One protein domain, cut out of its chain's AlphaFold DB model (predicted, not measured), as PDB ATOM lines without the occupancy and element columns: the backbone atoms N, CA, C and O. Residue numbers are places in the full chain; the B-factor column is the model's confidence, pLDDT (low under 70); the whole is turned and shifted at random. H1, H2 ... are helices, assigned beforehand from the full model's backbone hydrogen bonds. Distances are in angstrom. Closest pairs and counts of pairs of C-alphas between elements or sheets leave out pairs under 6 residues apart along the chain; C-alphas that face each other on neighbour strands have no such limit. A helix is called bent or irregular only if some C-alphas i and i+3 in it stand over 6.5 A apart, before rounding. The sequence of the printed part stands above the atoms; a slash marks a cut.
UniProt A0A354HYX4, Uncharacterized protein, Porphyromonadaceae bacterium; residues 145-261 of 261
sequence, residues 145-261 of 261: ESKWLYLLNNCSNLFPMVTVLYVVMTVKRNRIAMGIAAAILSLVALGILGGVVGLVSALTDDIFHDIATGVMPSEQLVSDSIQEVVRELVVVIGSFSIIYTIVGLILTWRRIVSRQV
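This is residues 145 to 261 of the 261 residues of an uncharacterized protein of Porphyromonadaceae bacterium (UniProt A0A354HYX4). This is a long rod of three long helices, in which H4 runs nearly the whole length and the helical hairpin of H1 and H2 packs along it. H1 comes between H2 and H4 toward the end where H4 finishes, while the small helix H3 sits at the other end, where the chain turns from H2 back into H4. The printed part has 117 residues with four named helices, H1, H2, H3 and H4 in that order, and no named strand; the class is all helix. The whole is loose, with a radius of gyration of the C-alphas of 19.0 A, and spans 66 by 26 by 18 A.

Start with the longest helix, H4, residues 219 to 258: find C-alpha 219 at (134.612, -31.825, 210.517) and go 57.8 A to C-alpha 258 at (106.676, -76.976, 187.768). H2 covers residues 175 to 204, 42.9 A long. For H1, residues 147 to 170, begin at C-alpha 147 at (122.066, -52.466, 214.904); the helix is 35.8 A long and neither bent nor irregular, but only just: C-alphas 157 and 160 are 6.1 A apart. H3 is residues 206 to 212, 9.7 A long.

Begin at the hub, H4, which touches the three other helices. H1 touches it at a shallow tilt of 32 degrees, the same way; look at the closest C-alphas, those of Leu 152 and Gly 238, 5.1 A apart. H2 touches H4 with residues 190 to 202 alone, at a shallow tilt of 34 degrees, only just short of steep, opposite ways; the closest C-alphas are those of Ser 201 and Val 229, 6.0 A. H1 and H2 form a hairpin: they touch at a steep tilt of 37 degrees, only just past shallow, opposite ways, and the C-alphas of Val 164 and Gly 179 come closest, at 5.0 A. H1, H2 and H4 are an up-and-down bundle, each helix running against the one before it. H3 and H4 only just touch, with 3 pairs of C-alphas within 8 A, the closest being those of Ile 207 and Ser 225 at 7.2 A. H1 and H3 are apart. Every O i to N i+4 pair is within hydrogen-bond range in H2, H3 and H4; in H1 it is 14 of 20.

The C-alphas farthest apart are those of Val 215 and Val 261, the chain's last residue, at 67.2 A. The printed part has no cut. The links H1 to H2 and H2 to H3 are tight, and H3 to H4 is short. The mean pLDDT of the printed part is 86.0; look for values under 70 at residues 206 to 212, 214, 216 to 217 and 260 to 261.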
ATOM      1  N   GLU A 145     124.854 -46.234 212.696       80.69
ATOM      2  CA  GLU A 145     124.228 -45.637 213.888       80.69
ATOM      3  C   GLU A 145     123.355 -46.613 214.698       80.69
ATOM      4  O   GLU A 145     123.088 -46.409 215.884       80.69
ATOM      5  N   SER A 146     122.838 -47.669 214.060       85.31
ATOM      6  CA  SER A 146     121.975 -48.643 214.722       85.31
ATOM      7  C   SER A 146     122.226 -50.073 214.257       85.31
ATOM      8  O   SER A 146     122.436 -50.355 213.075       85.31
ATOM      9  N   LYS A 147     122.047 -51.019 215.189       85.94
ATOM     10  CA  LYS A 147     122.066 -52.466 214.904       85.94
ATOM     11  C   LYS A 147     121.047 -52.875 213.834       85.94
ATOM     12  O   LYS A 147     121.231 -53.883 213.158       85.94
ATOM     13  N   TRP A 148     119.973 -52.099 213.677       85.50
ATOM     14  CA  TRP A 148     118.989 -52.309 212.620       85.50
ATOM     15  C   TRP A 148     119.569 -52.033 211.229       85.50
ATOM     16  O   TRP A 148     119.381 -52.852 210.333       85.50
ATOM     17  N   LEU A 149     120.314 -50.937 211.051       86.50
ATOM     18  CA  LEU A 149     120.996 -50.642 209.786       86.50
ATOM     19  C   LEU A 149     122.051 -51.702 209.472       86.50
ATOM     20  O   LEU A 149     122.112 -52.179 208.342       86.50
ATOM     21  N   TYR A 150     122.796 -52.160 210.480       86.44
ATOM     22  CA  TYR A 150     123.721 -53.279 210.312       86.44
ATOM     23  C   TYR A 150     123.010 -54.552 209.821       86.44
ATOM     24  O   TYR A 150     123.451 -55.193 208.863       86.44
ATOM     25  N   LEU A 151     121.875 -54.918 210.426       87.00
ATOM     26  CA  LEU A 151     121.077 -56.067 209.985       87.00
ATOM     27  C   LEU A 151     120.562 -55.880 208.549       87.00
ATOM     28  O   LEU A 151     120.637 -56.802 207.737       87.00
ATOM     29  N   LEU A 152     120.064 -54.687 208.230       89.62
ATOM     30  CA  LEU A 152     119.532 -54.355 206.913       89.62
ATOM     31  C   LEU A 152     120.619 -54.400 205.829       89.62
ATOM     32  O   LEU A 152     120.374 -54.921 204.741       89.62
ATOM     33  N   ASN A 153     121.835 -53.950 206.146       90.06
ATOM     34  CA  ASN A 153     122.996 -54.102 205.278       90.06
ATOM     35  C   ASN A 153     123.324 -55.582 205.046       90.06
ATOM     36  O   ASN A 153     123.521 -56.003 203.910       90.06
ATOM     37  N   ASN A 154     123.298 -56.409 206.094       87.94
ATOM     38  CA  ASN A 154     123.525 -57.849 205.959       87.94
ATOM     39  C   ASN A 154     122.462 -58.546 205.093       87.94
ATOM     40  O   ASN A 154     122.783 -59.520 204.408       87.94
ATOM     41  N   CYS A 155     121.227 -58.035 205.045       89.75
ATOM     42  CA  CYS A 155     120.189 -58.533 204.137       89.75
ATOM     43  C   CYS A 155     120.536 -58.344 202.649       89.75
ATOM     44  O   CYS A 155     119.977 -59.057 201.814       89.75
ATOM     45  N   SER A 156     121.471 -57.454 202.293       91.56
ATOM     46  CA  SER A 156     121.954 -57.328 200.909       91.56
ATOM     47  C   SER A 156     122.605 -58.617 200.390       91.56
ATOM     48  O   SER A 156     122.468 -58.954 199.214       91.56
ATOM     49  N   ASN A 157     123.188 -59.425 201.285       91.50
ATOM     50  CA  ASN A 157     123.772 -60.727 200.957       91.50
ATOM     51  C   ASN A 157     122.731 -61.763 200.501       91.50
ATOM     52  O   ASN A 157     123.083 -62.748 199.851       91.50
ATOM     53  N   LEU A 158     121.442 -61.553 200.787       93.00
ATOM     54  CA  LEU A 158     120.376 -62.451 200.331       93.00
ATOM     55  C   LEU A 158     120.173 -62.384 198.811       93.00
ATOM     56  O   LEU A 158     119.758 -63.371 198.198       93.00
ATOM     57  N   PHE A 159     120.509 -61.245 198.200       94.31
ATOM     58  CA  PHE A 159     120.372 -61.015 196.767       94.31
ATOM     59  C   PHE A 159     121.236 -61.990 195.938       94.31
ATOM     60  O   PHE A 159     120.673 -62.755 195.156       94.31
ATOM     61  N   PRO A 160     122.568 -62.089 196.112       95.75
ATOM     62  CA  PRO A 160     123.353 -63.097 195.400       95.75
ATOM     63  C   PRO A 160     122.931 -64.533 195.753       95.75
ATOM     64  O   PRO A 160     122.848 -65.375 194.858       95.75
ATOM     65  N   MET A 161     122.578 -64.828 197.012       95.75
ATOM     66  CA  MET A 161     122.134 -66.171 197.419       95.75
ATOM     67  C   MET A 161     120.916 -66.655 196.625       95.75
ATOM     68  O   MET A 161     120.915 -67.767 196.082       95.75
ATOM     69  N   VAL A 162     119.876 -65.820 196.527       96.50
ATOM     70  CA  VAL A 162     118.644 -66.182 195.820       96.50
ATOM     71  C   VAL A 162     118.855 -66.222 194.305       96.50
ATOM     72  O   VAL A 162     118.310 -67.109 193.645       96.50
ATOM     73  N   THR A 163     119.686 -65.335 193.742       96.12
ATOM     74  CA  THR A 163     120.007 -65.340 192.308       96.12
ATOM     75  C   THR A 163     120.752 -66.617 191.920       96.12
ATOM     76  O   THR A 163     120.368 -67.281 190.953       96.12
ATOM     77  N   VAL A 164     121.777 -67.011 192.685       96.31
ATOM     78  CA  VAL A 164     122.525 -68.253 192.431       96.31
ATOM     79  C   VAL A 164     121.597 -69.456 192.537       96.31
ATOM     80  O   VAL A 164     121.574 -70.294 191.634       96.31
ATOM     81  N   LEU A 165     120.773 -69.516 193.588       95.38
ATOM     82  CA  LEU A 165     119.789 -70.579 193.767       95.38
ATOM     83  C   LEU A 165     118.833 -70.678 192.568       95.38
ATOM     84  O   LEU A 165     118.640 -71.762 192.008       95.38
ATOM     85  N   TYR A 166     118.266 -69.553 192.132       95.00
ATOM     86  CA  TYR A 166     117.365 -69.498 190.984       95.00
ATOM     87  C   TYR A 166     118.036 -70.004 189.698       95.00
ATOM     88  O   TYR A 166     117.468 -70.830 188.971       95.00
ATOM     89  N   VAL A 167     119.262 -69.550 189.419       94.31
ATOM     90  CA  VAL A 167     120.016 -69.920 188.213       94.31
ATOM     91  C   VAL A 167     120.382 -71.401 188.222       94.31
ATOM     92  O   VAL A 167     120.135 -72.098 187.232       94.31
ATOM     93  N   VAL A 168     120.882 -71.917 189.346       92.00
ATOM     94  CA  VAL A 168     121.235 -73.336 189.517       92.00
ATOM     95  C   VAL A 168     120.028 -74.242 189.273       92.00
ATOM     96  O   VAL A 168     120.151 -75.291 188.629       92.00
ATOM     97  N   MET A 169     118.844 -73.827 189.724       90.25
ATOM     98  CA  MET A 169     117.615 -74.595 189.527       90.25
ATOM     99  C   MET A 169     117.032 -74.451 188.118       90.25
ATOM    100  O   MET A 169     116.365 -75.370 187.634       90.25
ATOM    101  N   THR A 170     117.306 -73.351 187.419       89.44
ATOM    102  CA  THR A 170     116.729 -73.074 186.096       89.44
ATOM    103  C   THR A 170     117.547 -73.672 184.957       89.44
ATOM    104  O   THR A 170     116.982 -74.286 184.043       89.44
ATOM    105  N   VAL A 171     118.868 -73.534 185.018       88.12
ATOM    106  CA  VAL A 171     119.787 -73.883 183.932       88.12
ATOM    107  C   VAL A 171     119.915 -75.405 183.768       88.12
ATOM    108  O   VAL A 171     119.848 -76.174 184.727       88.12
ATOM    109  N   LYS A 172     120.089 -75.884 182.526       82.12
ATOM    110  CA  LYS A 172     120.260 -77.322 182.225       82.12
ATOM    111  C   LYS A 172     121.726 -77.759 182.097       82.12
ATOM    112  O   LYS A 172     122.037 -78.870 182.510       82.12
ATOM    113  N   ARG A 173     122.612 -76.906 181.568       82.81
ATOM    114  CA  ARG A 173     124.040 -77.191 181.308       82.81
ATOM    115  C   ARG A 173     124.948 -76.204 182.038       82.81
ATOM    116  O   ARG A 173     124.565 -75.058 182.207       82.81
ATOM    117  N   ASN A 174     126.140 -76.641 182.448       87.50
ATOM    118  CA  ASN A 174     127.149 -75.798 183.111       87.50
ATOM    119  C   ASN A 174     126.605 -75.022 184.324       87.50
ATOM    120  O   ASN A 174     126.922 -73.853 184.524       87.50
ATOM    121  N   ARG A 175     125.774 -75.677 185.148       89.25
ATOM    122  CA  ARG A 175     125.064 -75.034 186.269       89.25
ATOM    123  C   ARG A 175     125.994 -74.359 187.276       89.25
ATOM    124  O   ARG A 175     125.643 -73.300 187.770       89.25
ATOM    125  N   ILE A 176     127.162 -74.951 187.546       91.31
ATOM    126  CA  ILE A 176     128.167 -74.370 188.453       91.31
ATOM    127  C   ILE A 176     128.714 -73.071 187.859       91.31
ATOM    128  O   ILE A 176     128.622 -72.032 188.497       91.31
ATOM    129  N   ALA A 177     129.204 -73.103 186.615       92.62
ATOM    130  CA  ALA A 177     129.746 -71.917 185.950       92.62
ATOM    131  C   ALA A 177     128.698 -70.799 185.820       92.62
ATOM    132  O   ALA A 177     128.991 -69.645 186.114       92.62
ATOM    133  N   MET A 178     127.457 -71.145 185.460       93.69
ATOM    134  CA  MET A 178     126.356 -70.178 185.398       93.69
ATOM    135  C   MET A 178     125.975 -69.639 186.780       93.69
ATOM    136  O   MET A 178     125.634 -68.468 186.893       93.69
ATOM    137  N   GLY A 179     126.052 -70.460 187.829       93.06
ATOM    138  CA  GLY A 179     125.860 -70.017 189.208       93.06
ATOM    139  C   GLY A 179     126.951 -69.048 189.669       93.06
ATOM    140  O   GLY A 179     126.634 -68.022 190.255       93.06
ATOM    141  N   ILE A 180     128.219 -69.313 189.340       95.19
ATOM    142  CA  ILE A 180     129.334 -68.392 189.620       95.19
ATOM    143  C   ILE A 180     129.132 -67.072 188.868       95.19
ATOM    144  O   ILE A 180     129.202 -66.005 189.473       95.19
ATOM    145  N   ALA A 181     128.807 -67.131 187.573       95.44
ATOM    146  CA  ALA A 181     128.507 -65.938 186.785       95.44
ATOM    147  C   ALA A 181     127.331 -65.145 187.379       95.44
ATOM    148  O   ALA A 181     127.386 -63.922 187.442       95.44
ATOM    149  N   ALA A 182     126.296 -65.827 187.875       94.75
ATOM    150  CA  ALA A 182     125.160 -65.192 188.531       94.75
ATOM    151  C   ALA A 182     125.536 -64.496 189.849       94.75
ATOM    152  O   ALA A 182     125.034 -63.405 190.112       94.75
ATOM    153  N   ALA A 183     126.434 -65.080 190.651       94.81
ATOM    154  CA  ALA A 183     126.970 -64.442 191.855       94.81
ATOM    155  C   ALA A 183     127.756 -63.165 191.511       94.81
ATOM    156  O   ALA A 183     127.552 -62.119 192.113       94.81
ATOM    157  N   ILE A 184     128.611 -63.220 190.487       95.19
ATOM    158  CA  ILE A 184     129.385 -62.050 190.048       95.19
ATOM    159  C   ILE A 184     128.448 -60.955 189.525       95.19
ATOM    160  O   ILE A 184     128.550 -59.807 189.941       95.19
ATOM    161  N   LEU A 185     127.499 -61.307 188.652       96.00
ATOM    162  CA  LEU A 185     126.545 -60.348 188.092       96.00
ATOM    163  C   LEU A 185     125.653 -59.715 189.163       96.00
ATOM    164  O   LEU A 185     125.320 -58.540 189.050       96.00
ATOM    165  N   SER A 186     125.276 -60.467 190.197       94.69
ATOM    166  CA  SER A 186     124.493 -59.924 191.311       94.69
ATOM    167  C   SER A 186     125.295 -58.940 192.157       94.69
ATOM    168  O   SER A 186     124.778 -57.873 192.476       94.69
ATOM    169  N   LEU A 187     126.564 -59.237 192.450       94.31
ATOM    170  CA  LEU A 187     127.454 -58.302 193.143       94.31
ATOM    171  C   LEU A 187     127.709 -57.034 192.319       94.31
ATOM    172  O   LEU A 187     127.637 -55.932 192.853       94.31
ATOM    173  N   VAL A 188     127.933 -57.170 191.008       95.06
ATOM    174  CA  VAL A 188     128.083 -56.020 190.102       95.06
ATOM    175  C   VAL A 188     126.802 -55.187 190.059       95.06
ATOM    176  O   VAL A 188     126.873 -53.964 190.127       95.06
ATOM    177  N   ALA A 189     125.627 -55.820 189.995       93.94
ATOM    178  CA  ALA A 189     124.349 -55.114 190.011       93.94
ATOM    179  C   ALA A 189     124.136 -54.329 191.317       93.94
ATOM    180  O   ALA A 189     123.720 -53.173 191.263       93.94
ATOM    181  N   LEU A 190     124.465 -54.920 192.471       92.19
ATOM    182  CA  LEU A 190     124.436 -54.222 193.760       92.19
ATOM    183  C   LEU A 190     125.433 -53.057 193.800       92.19
ATOM    184  O   LEU A 190     125.080 -51.982 194.272       92.19
ATOM    185  N   GLY A 191     126.640 -53.241 193.257       92.00
ATOM    186  CA  GLY A 191     127.646 -52.180 193.164       92.00
ATOM    187  C   GLY A 191     127.192 -51.006 192.295       92.00
ATOM    188  O   GLY A 191     127.366 -49.855 192.684       92.00
ATOM    189  N   ILE A 192     126.548 -51.276 191.155       93.56
ATOM    190  CA  ILE A 192     125.969 -50.230 190.296       93.56
ATOM    191  C   ILE A 192     124.835 -49.505 191.026       93.56
ATOM    192  O   ILE A 192     124.797 -48.279 191.008       93.56
ATOM    193  N   LEU A 193     123.933 -50.236 191.691       91.06
ATOM    194  CA  LEU A 193     122.849 -49.631 192.469       91.06
ATOM    195  C   LEU A 193     123.388 -48.741 193.595       91.06
ATOM    196  O   LEU A 193     122.945 -47.605 193.722       91.06
ATOM    197  N   GLY A 194     124.371 -49.222 194.359       90.38
ATOM    198  CA  GLY A 194     125.021 -48.427 195.399       90.38
ATOM    199  C   GLY A 194     125.750 -47.208 194.839       90.38
ATOM    200  O   GLY A 194     125.636 -46.125 195.398       90.38
ATOM    201  N   GLY A 195     126.421 -47.342 193.693       88.69
ATOM    202  CA  GLY A 195     127.072 -46.217 193.022       88.69
ATOM    203  C   GLY A 195     126.087 -45.144 192.554       88.69
ATOM    204  O   GLY A 195     126.351 -43.958 192.731       88.69
ATOM    205  N   VAL A 196     124.938 -45.539 191.994       90.94
ATOM    206  CA  VAL A 196     123.895 -44.594 191.560       90.94
ATOM    207  C   VAL A 196     123.276 -43.877 192.753       90.94
ATOM    208  O   VAL A 196     123.164 -42.657 192.716       90.94
ATOM    209  N   VAL A 197     122.900 -44.610 193.804       88.25
ATOM    210  CA  VAL A 197     122.322 -44.003 195.014       88.25
ATOM    211  C   VAL A 197     123.332 -43.054 195.656       88.25
ATOM    212  O   VAL A 197     122.998 -41.902 195.883       88.25
ATOM    213  N   GLY A 198     124.586 -43.479 195.828       85.56
ATOM    214  CA  GLY A 198     125.624 -42.642 196.433       85.56
ATOM    215  C   GLY A 198     125.915 -41.378 195.624       85.56
ATOM    216  O   GLY A 198     126.113 -40.315 196.203       85.56
ATOM    217  N   LEU A 199     125.885 -41.464 194.288       86.44
ATOM    218  CA  LEU A 199     126.029 -40.293 193.422       86.44
ATOM    219  C   LEU A 199     124.841 -39.335 193.556       86.44
ATOM    220  O   LEU A 199     125.049 -38.128 193.598       86.44
ATOM    221  N   VAL A 200     123.610 -39.851 193.603       86.81
ATOM    222  CA  VAL A 200     122.412 -39.017 193.771       86.81
ATOM    223  C   VAL A 200     122.447 -38.314 195.123       86.81
ATOM    224  O   VAL A 200     122.334 -37.092 195.136       86.81
ATOM    225  N   SER A 201     122.695 -39.045 196.213       83.12
ATOM    226  CA  SER A 201     122.768 -38.480 197.564       83.12
ATOM    227  C   SER A 201     123.850 -37.400 197.666       83.12
ATOM    228  O   SER A 201     123.588 -36.318 198.179       83.12
ATOM    229  N   ALA A 202     125.033 -37.630 197.082       78.44
ATOM    230  CA  ALA A 202     126.115 -36.641 197.069       78.44
ATOM    231  C   ALA A 202     125.804 -35.382 196.236       78.44
ATOM    232  O   ALA A 202     126.390 -34.332 196.478       78.44
ATOM    233  N   LEU A 203     124.921 -35.470 195.234       79.50
ATOM    234  CA  LEU A 203     124.515 -34.318 194.417       79.50
ATOM    235  C   LEU A 203     123.353 -33.529 195.030       79.50
ATOM    236  O   LEU A 203     123.172 -32.365 194.680       79.50
ATOM    237  N   THR A 204     122.545 -34.159 195.882       77.88
ATOM    238  CA  THR A 204     121.397 -33.522 196.545       77.88
ATOM    239  C   THR A 204     121.739 -32.884 197.884       77.88
ATOM    240  O   THR A 204     120.921 -32.133 198.402       77.88
ATOM    241  N   ASP A 205     122.901 -33.200 198.445       76.44
ATOM    242  CA  ASP A 205     123.301 -32.758 199.774       76.44
ATOM    243  C   ASP A 205     124.124 -31.454 199.692       76.44
ATOM    244  O   ASP A 205     125.186 -31.395 199.062       76.44
ATOM    245  N   ASP A 206     123.602 -30.384 200.303       69.81
ATOM    246  CA  ASP A 206     124.112 -29.008 200.172       69.81
ATOM    247  C   ASP A 206     125.566 -28.875 200.669       69.81
ATOM    248  O   ASP A 206     126.347 -28.082 200.146       69.81
ATOM    249  N   ILE A 207     125.977 -29.727 201.614       66.69
ATOM    250  CA  ILE A 207     127.336 -29.756 202.170       66.69
ATOM    251  C   ILE A 207     128.364 -30.210 201.125       66.69
ATOM    252  O   ILE A 207     129.461 -29.654 201.046       66.69
ATOM    253  N   PHE A 208     128.021 -31.176 200.269       67.00
ATOM    254  CA  PHE A 208     128.905 -31.585 199.175       67.00
ATOM    255  C   PHE A 208     128.998 -30.505 198.092       67.00
ATOM    256  O   PHE A 208     130.045 -30.363 197.453       67.00
ATOM    257  N   HIS A 209     127.946 -29.700 197.924       68.12
ATOM    258  CA  HIS A 209     127.969 -28.523 197.059       68.12
ATOM    259  C   HIS A 209     128.865 -27.408 197.627       68.12
ATOM    260  O   HIS A 209     129.669 -26.823 196.895       68.12
ATOM    261  N   ASP A 210     128.817 -27.174 198.939       67.94
ATOM    262  CA  ASP A 210     129.673 -26.212 199.642       67.94
ATOM    263  C   ASP A 210     131.159 -26.621 199.608       67.94
ATOM    264  O   ASP A 210     132.034 -25.796 199.328       67.94
ATOM    265  N   ILE A 211     131.454 -27.917 199.764       66.62
ATOM    266  CA  ILE A 211     132.809 -28.468 199.584       66.62
ATOM    267  C   ILE A 211     133.278 -28.293 198.133       66.62
ATOM    268  O   ILE A 211     134.412 -27.874 197.889       66.62
ATOM    269  N   ALA A 212     132.414 -28.577 197.151       65.06
ATOM    270  CA  ALA A 212     132.737 -28.426 195.731       65.06
ATOM    271  C   ALA A 212     132.968 -26.961 195.320       65.06
ATOM    272  O   ALA A 212     133.713 -26.696 194.373       65.06
ATOM    273  N   THR A 213     132.364 -26.008 196.034       71.44
ATOM    274  CA  THR A 213     132.552 -24.562 195.831       71.44
ATOM    275  C   THR A 213     133.707 -23.973 196.652       71.44
ATOM    276  O   THR A 213     134.036 -22.797 196.489       71.44
ATOM    277  N   GLY A 214     134.400 -24.794 197.452       67.94
ATOM    278  CA  GLY A 214     135.638 -24.435 198.150       67.94
ATOM    279  C   GLY A 214     135.448 -23.900 199.571       67.94
ATOM    280  O   GLY A 214     136.414 -23.415 200.165       67.94
ATOM    281  N   VAL A 215     134.241 -23.988 200.130       73.50
ATOM    282  CA  VAL A 215     133.991 -23.721 201.549       73.50
ATOM    283  C   VAL A 215     134.312 -24.999 202.319       73.50
ATOM    284  O   VAL A 215     133.790 -26.058 201.999       73.50
ATOM    285  N   MET A 216     135.202 -24.926 203.311       66.06
ATOM    286  CA  MET A 216     135.485 -26.062 204.198       66.06
ATOM    287  C   MET A 216     134.484 -26.046 205.364       66.06
ATOM    288  O   MET A 216     134.658 -25.234 206.278       66.06
ATOM    289  N   PRO A 217     133.432 -26.886 205.351       67.81
ATOM    290  CA  PRO A 217     132.572 -27.081 206.513       67.81
ATOM    291  C   PRO A 217     133.366 -27.678 207.686       67.81
ATOM    292  O   PRO A 217     134.458 -28.224 207.516       67.81
ATOM    293  N   SER A 218     132.826 -27.561 208.901       74.69
ATOM    294  CA  SER A 218     133.434 -28.178 210.083       74.69
ATOM    295  C   SER A 218     133.457 -29.706 209.959       74.69
ATOM    296  O   SER A 218     132.562 -30.301 209.360       74.69
ATOM    297  N   GLU A 219     134.452 -30.358 210.567       73.12
ATOM    298  CA  GLU A 219     134.612 -31.825 210.517       73.12
ATOM    299  C   GLU A 219     133.356 -32.586 210.981       73.12
ATOM    300  O   GLU A 219     133.037 -33.639 210.436       73.12
ATOM    301  N   GLN A 220     132.605 -32.027 211.938       74.25
ATOM    302  CA  GLN A 220     131.342 -32.603 212.414       74.25
ATOM    303  C   GLN A 220     130.252 -32.606 211.336       74.25
ATOM    304  O   GLN A 220     129.600 -33.623 211.148       74.25
ATOM    305  N   LEU A 221     130.107 -31.517 210.573       74.31
ATOM    306  CA  LEU A 221     129.114 -31.440 209.495       74.31
ATOM    307  C   LEU A 221     129.430 -32.425 208.362       74.31
ATOM    308  O   LEU A 221     128.526 -33.025 207.795       74.31
ATOM    309  N   VAL A 222     130.716 -32.634 208.064       75.75
ATOM    310  CA  VAL A 222     131.144 -33.631 207.070       75.75
ATOM    311  C   VAL A 222     130.840 -35.051 207.548       75.75
ATOM    312  O   VAL A 222     130.367 -35.873 206.764       75.75
ATOM    313  N   SER A 223     131.096 -35.345 208.825       77.00
ATOM    314  CA  SER A 223     130.802 -36.655 209.413       77.00
ATOM    315  C   SER A 223     129.305 -36.969 209.385       77.00
ATOM    316  O   SER A 223     128.927 -38.063 208.966       77.00
ATOM    317  N   ASP A 224     128.464 -36.009 209.773       79.38
ATOM    318  CA  ASP A 224     127.008 -36.178 209.809       79.38
ATOM    319  C   ASP A 224     126.438 -36.400 208.392       79.38
ATOM    320  O   ASP A 224     125.664 -37.335 208.180       79.38
ATOM    321  N   SER A 225     126.905 -35.640 207.391       78.50
ATOM    322  CA  SER A 225     126.544 -35.865 205.978       78.50
ATOM    323  C   SER A 225     126.949 -37.251 205.476       78.50
ATOM    324  O   SER A 225     126.176 -37.928 204.797       78.50
ATOM    325  N   ILE A 226     128.159 -37.721 205.804       80.06
ATOM    326  CA  ILE A 226     128.606 -39.063 205.401       80.06
ATOM    327  C   ILE A 226     127.713 -40.139 206.026       80.06
ATOM    328  O   ILE A 226     127.331 -41.089 205.338       80.06
ATOM    329  N   GLN A 227     127.362 -39.999 207.306       81.75
ATOM    330  CA  GLN A 227     126.469 -40.935 207.988       81.75
ATOM    331  C   GLN A 227     125.073 -40.955 207.355       81.75
ATOM    332  O   GLN A 227     124.521 -42.037 207.132       81.75
ATOM    333  N   GLU A 228     124.534 -39.796 206.970       84.56
ATOM    334  CA  GLU A 228     123.239 -39.706 206.294       84.56
ATOM    335  C   GLU A 228     123.253 -40.393 204.918       84.56
ATOM    336  O   GLU A 228     122.380 -41.221 204.630       84.56
ATOM    337  N   VAL A 229     124.300 -40.173 204.115       84.44
ATOM    338  CA  VAL A 229     124.488 -40.856 202.822       84.44
ATOM    339  C   VAL A 229     124.611 -42.375 203.003       84.44
ATOM    340  O   VAL A 229     123.978 -43.151 202.281       84.44
ATOM    341  N   VAL A 230     125.398 -42.834 203.983       85.38
ATOM    342  CA  VAL A 230     125.543 -44.266 204.297       85.38
ATOM    343  C   VAL A 230     124.205 -44.867 204.721       85.38
ATOM    344  O   VAL A 230     123.841 -45.961 204.276       85.38
ATOM    345  N   ARG A 231     123.442 -44.161 205.556       88.62
ATOM    346  CA  ARG A 231     122.118 -44.594 206.000       88.62
ATOM    347  C   ARG A 231     121.158 -44.739 204.823       88.62
ATOM    348  O   ARG A 231     120.480 -45.766 204.733       88.62
ATOM    349  N   GLU A 232     121.110 -43.766 203.917       87.38
ATOM    350  CA  GLU A 232     120.260 -43.829 202.725       87.38
ATOM    351  C   GLU A 232     120.640 -45.018 201.831       87.38
ATOM    352  O   GLU A 232     119.778 -45.825 201.463       87.38
ATOM    353  N   LEU A 233     121.939 -45.204 201.578       88.06
ATOM    354  CA  LEU A 233     122.474 -46.341 200.827       88.06
ATOM    355  C   LEU A 233     122.019 -47.681 201.407       88.06
ATOM    356  O   LEU A 233     121.479 -48.527 200.689       88.06
ATOM    357  N   VAL A 234     122.202 -47.875 202.712       90.69
ATOM    358  CA  VAL A 234     121.838 -49.115 203.407       90.69
ATOM    359  C   VAL A 234     120.336 -49.366 203.337       90.69
ATOM    360  O   VAL A 234     119.911 -50.497 203.084       90.69
ATOM    361  N   VAL A 235     119.522 -48.328 203.538       91.25
ATOM    362  CA  VAL A 235     118.063 -48.455 203.511       91.25
ATOM    363  C   VAL A 235     117.577 -48.832 202.118       91.25
ATOM    364  O   VAL A 235     116.788 -49.776 201.994       91.25
ATOM    365  N   VAL A 236     118.059 -48.162 201.071       90.75
ATOM    366  CA  VAL A 236     117.645 -48.430 199.689       90.75
ATOM    367  C   VAL A 236     118.110 -49.817 199.243       90.75
ATOM    368  O   VAL A 236     117.289 -50.629 198.804       90.75
ATOM    369  N   ILE A 237     119.401 -50.131 199.404       91.56
ATOM    370  CA  ILE A 237     119.981 -51.411 198.972       91.56
ATOM    371  C   ILE A 237     119.378 -52.573 199.763       91.56
ATOM    372  O   ILE A 237     118.985 -53.586 199.175       91.56
ATOM    373  N   GLY A 238     119.273 -52.442 201.086       91.06
ATOM    374  CA  GLY A 238     118.724 -53.484 201.946       91.06
ATOM    375  C   GLY A 238     117.246 -53.746 201.664       91.06
ATOM    376  O   GLY A 238     116.848 -54.901 201.493       91.06
ATOM    377  N   SER A 239     116.437 -52.692 201.508       91.75
ATOM    378  CA  SER A 239     115.009 -52.829 201.179       91.75
ATOM    379  C   SER A 239     114.802 -53.469 199.806       91.75
ATOM    380  O   SER A 239     114.021 -54.415 199.671       91.75
ATOM    381  N   PHE A 240     115.544 -53.012 198.792       93.06
ATOM    382  CA  PHE A 240     115.518 -53.608 197.458       93.06
ATOM    383  C   PHE A 240     115.910 -55.090 197.493       93.06
ATOM    384  O   PHE A 240     115.235 -55.928 196.891       93.06
ATOM    385  N   SER A 241     116.951 -55.434 198.254       93.44
ATOM    386  CA  SER A 241     117.437 -56.809 198.387       93.44
ATOM    387  C   SER A 241     116.412 -57.731 199.046       93.44
ATOM    388  O   SER A 241     116.237 -58.867 198.597       93.44
ATOM    389  N   ILE A 242     115.675 -57.252 200.053       93.75
ATOM    390  CA  ILE A 242     114.585 -58.009 200.688       93.75
ATOM    391  C   ILE A 242     113.456 -58.268 199.685       93.75
ATOM    392  O   ILE A 242     113.036 -59.416 199.515       93.75
ATOM    393  N   ILE A 243     112.994 -57.231 198.978       95.06
ATOM    394  CA  ILE A 243     111.920 -57.351 197.978       95.06
ATOM    395  C   ILE A 243     112.333 -58.328 196.873       95.06
ATOM    396  O   ILE A 243     111.589 -59.259 196.547       95.06
ATOM    397  N   TYR A 244     113.542 -58.163 196.333       95.00
ATOM    398  CA  TYR A 244     114.087 -59.051 195.316       95.00
ATOM    399  C   TYR A 244     114.191 -60.490 195.822       95.00
ATOM    400  O   TYR A 244     113.837 -61.417 195.098       95.00
ATOM    401  N   THR A 245     114.612 -60.694 197.071       94.88
ATOM    402  CA  THR A 245     114.700 -62.029 197.672       94.88
ATOM    403  C   THR A 245     113.340 -62.700 197.763       94.88
ATOM    404  O   THR A 245     113.210 -63.859 197.371       94.88
ATOM    405  N   ILE A 246     112.303 -61.982 198.192       95.75
ATOM    406  CA  ILE A 246     110.937 -62.519 198.250       95.75
ATOM    407  C   ILE A 246     110.471 -62.942 196.851       95.75
ATOM    408  O   ILE A 246     110.030 -64.078 196.656       95.75
ATOM    409  N   VAL A 247     110.622 -62.066 195.855       95.88
ATOM    410  CA  VAL A 247     110.229 -62.356 194.467       95.88
ATOM    411  C   VAL A 247     111.050 -63.516 193.892       95.88
ATOM    412  O   VAL A 247     110.487 -64.449 193.315       95.88
ATOM    413  N   GLY A 248     112.366 -63.509 194.095       93.62
ATOM    414  CA  GLY A 248     113.292 -64.546 193.651       93.62
ATOM    415  C   GLY A 248     112.975 -65.911 194.259       93.62
ATOM    416  O   GLY A 248     112.975 -66.917 193.546       93.62
ATOM    417  N   LEU A 249     112.610 -65.964 195.542       95.06
ATOM    418  CA  LEU A 249     112.174 -67.192 196.206       95.06
ATOM    419  C   LEU A 249     110.845 -67.700 195.646       95.06
ATOM    420  O   LEU A 249     110.727 -68.898 195.384       95.06
ATOM    421  N   ILE A 250     109.876 -66.818 195.383       94.94
ATOM    422  CA  ILE A 250     108.601 -67.194 194.751       94.94
ATOM    423  C   ILE A 250     108.843 -67.773 193.351       94.94
ATOM    424  O   ILE A 250     108.290 -68.823 193.007       94.94
ATOM    425  N   LEU A 251     109.685 -67.128 192.538       93.62
ATOM    426  CA  LEU A 251     110.030 -67.604 191.196       93.62
ATOM    427  C   LEU A 251     110.784 -68.937 191.245       93.62
ATOM    428  O   LEU A 251     110.472 -69.851 190.476       93.62
ATOM    429  N   THR A 252     111.725 -69.083 192.178       92.62
ATOM    430  CA  THR A 252     112.469 -70.332 192.392       92.62
ATOM    431  C   THR A 252     111.525 -71.451 192.815       92.62
ATOM    432  O   THR A 252     111.537 -72.524 192.212       92.62
ATOM    433  N   TRP A 253     110.637 -71.198 193.778       93.44
ATOM    434  CA  TRP A 253     109.624 -72.153 194.219       93.44
ATOM    435  C   TRP A 253     108.761 -72.633 193.048       93.44
ATOM    436  O   TRP A 253     108.675 -73.835 192.786       93.44
ATOM    437  N   ARG A 254     108.188 -71.697 192.278       90.56
ATOM    438  CA  ARG A 254     107.382 -72.010 191.087       90.56
ATOM    439  C   ARG A 254     108.166 -72.844 190.076       90.56
ATOM    440  O   ARG A 254     107.615 -73.781 189.494       90.56
ATOM    441  N   ARG A 255     109.456 -72.558 189.884       88.62
ATOM    442  CA  ARG A 255     110.311 -73.289 188.943       88.62
ATOM    443  C   ARG A 255     110.612 -74.717 189.396       88.62
ATOM    444  O   ARG A 255     110.620 -75.620 188.564       88.62
ATOM    445  N   ILE A 256     110.845 -74.933 190.688       86.56
ATOM    446  CA  ILE A 256     111.111 -76.271 191.240       86.56
ATOM    447  C   ILE A 256     109.847 -77.131 191.188       86.56
ATOM    448  O   ILE A 256     109.915 -78.296 190.798       86.56
ATOM    449  N   VAL A 257     108.697 -76.550 191.539       86.31
ATOM    450  CA  VAL A 257     107.409 -77.254 191.545       86.31
ATOM    451  C   VAL A 257     106.973 -77.637 190.129       86.31
ATOM    452  O   VAL A 257     106.575 -78.776 189.910       86.31
ATOM    453  N   SER A 258     107.102 -76.729 189.158       80.56
ATOM    454  CA  SER A 258     106.676 -76.976 187.768       80.56
ATOM    455  C   SER A 258     107.551 -77.972 187.002       80.56
ATOM    456  O   SER A 258     107.130 -78.473 185.970       80.56
ATOM    457  N   ARG A 259     108.751 -78.305 187.492       71.06
ATOM    458  CA  ARG A 259     109.666 -79.261 186.840       71.06
ATOM    459  C   ARG A 259     109.230 -80.733 186.940       71.06
ATOM    460  O   ARG A 259     109.939 -81.584 186.416       71.06
ATOM    461  N   GLN A 260     108.155 -81.030 187.673       53.03
ATOM    462  CA  GLN A 260     107.667 -82.392 187.937       53.03
ATOM    463  C   GLN A 260     106.357 -82.743 187.234       53.03
ATOM    464  O   GLN A 260     105.912 -83.881 187.368       53.03
ATOM    465  N   VAL A 261     105.744 -81.776 186.550       41.50
ATOM    466  CA  VAL A 261     104.581 -82.016 185.690       41.50
ATOM    467  C   VAL A 261     105.071 -82.377 184.296       41.50
ATOM    468  O   VAL A 261     106.049 -81.732 183.848       41.50
TER     469      VAL A 261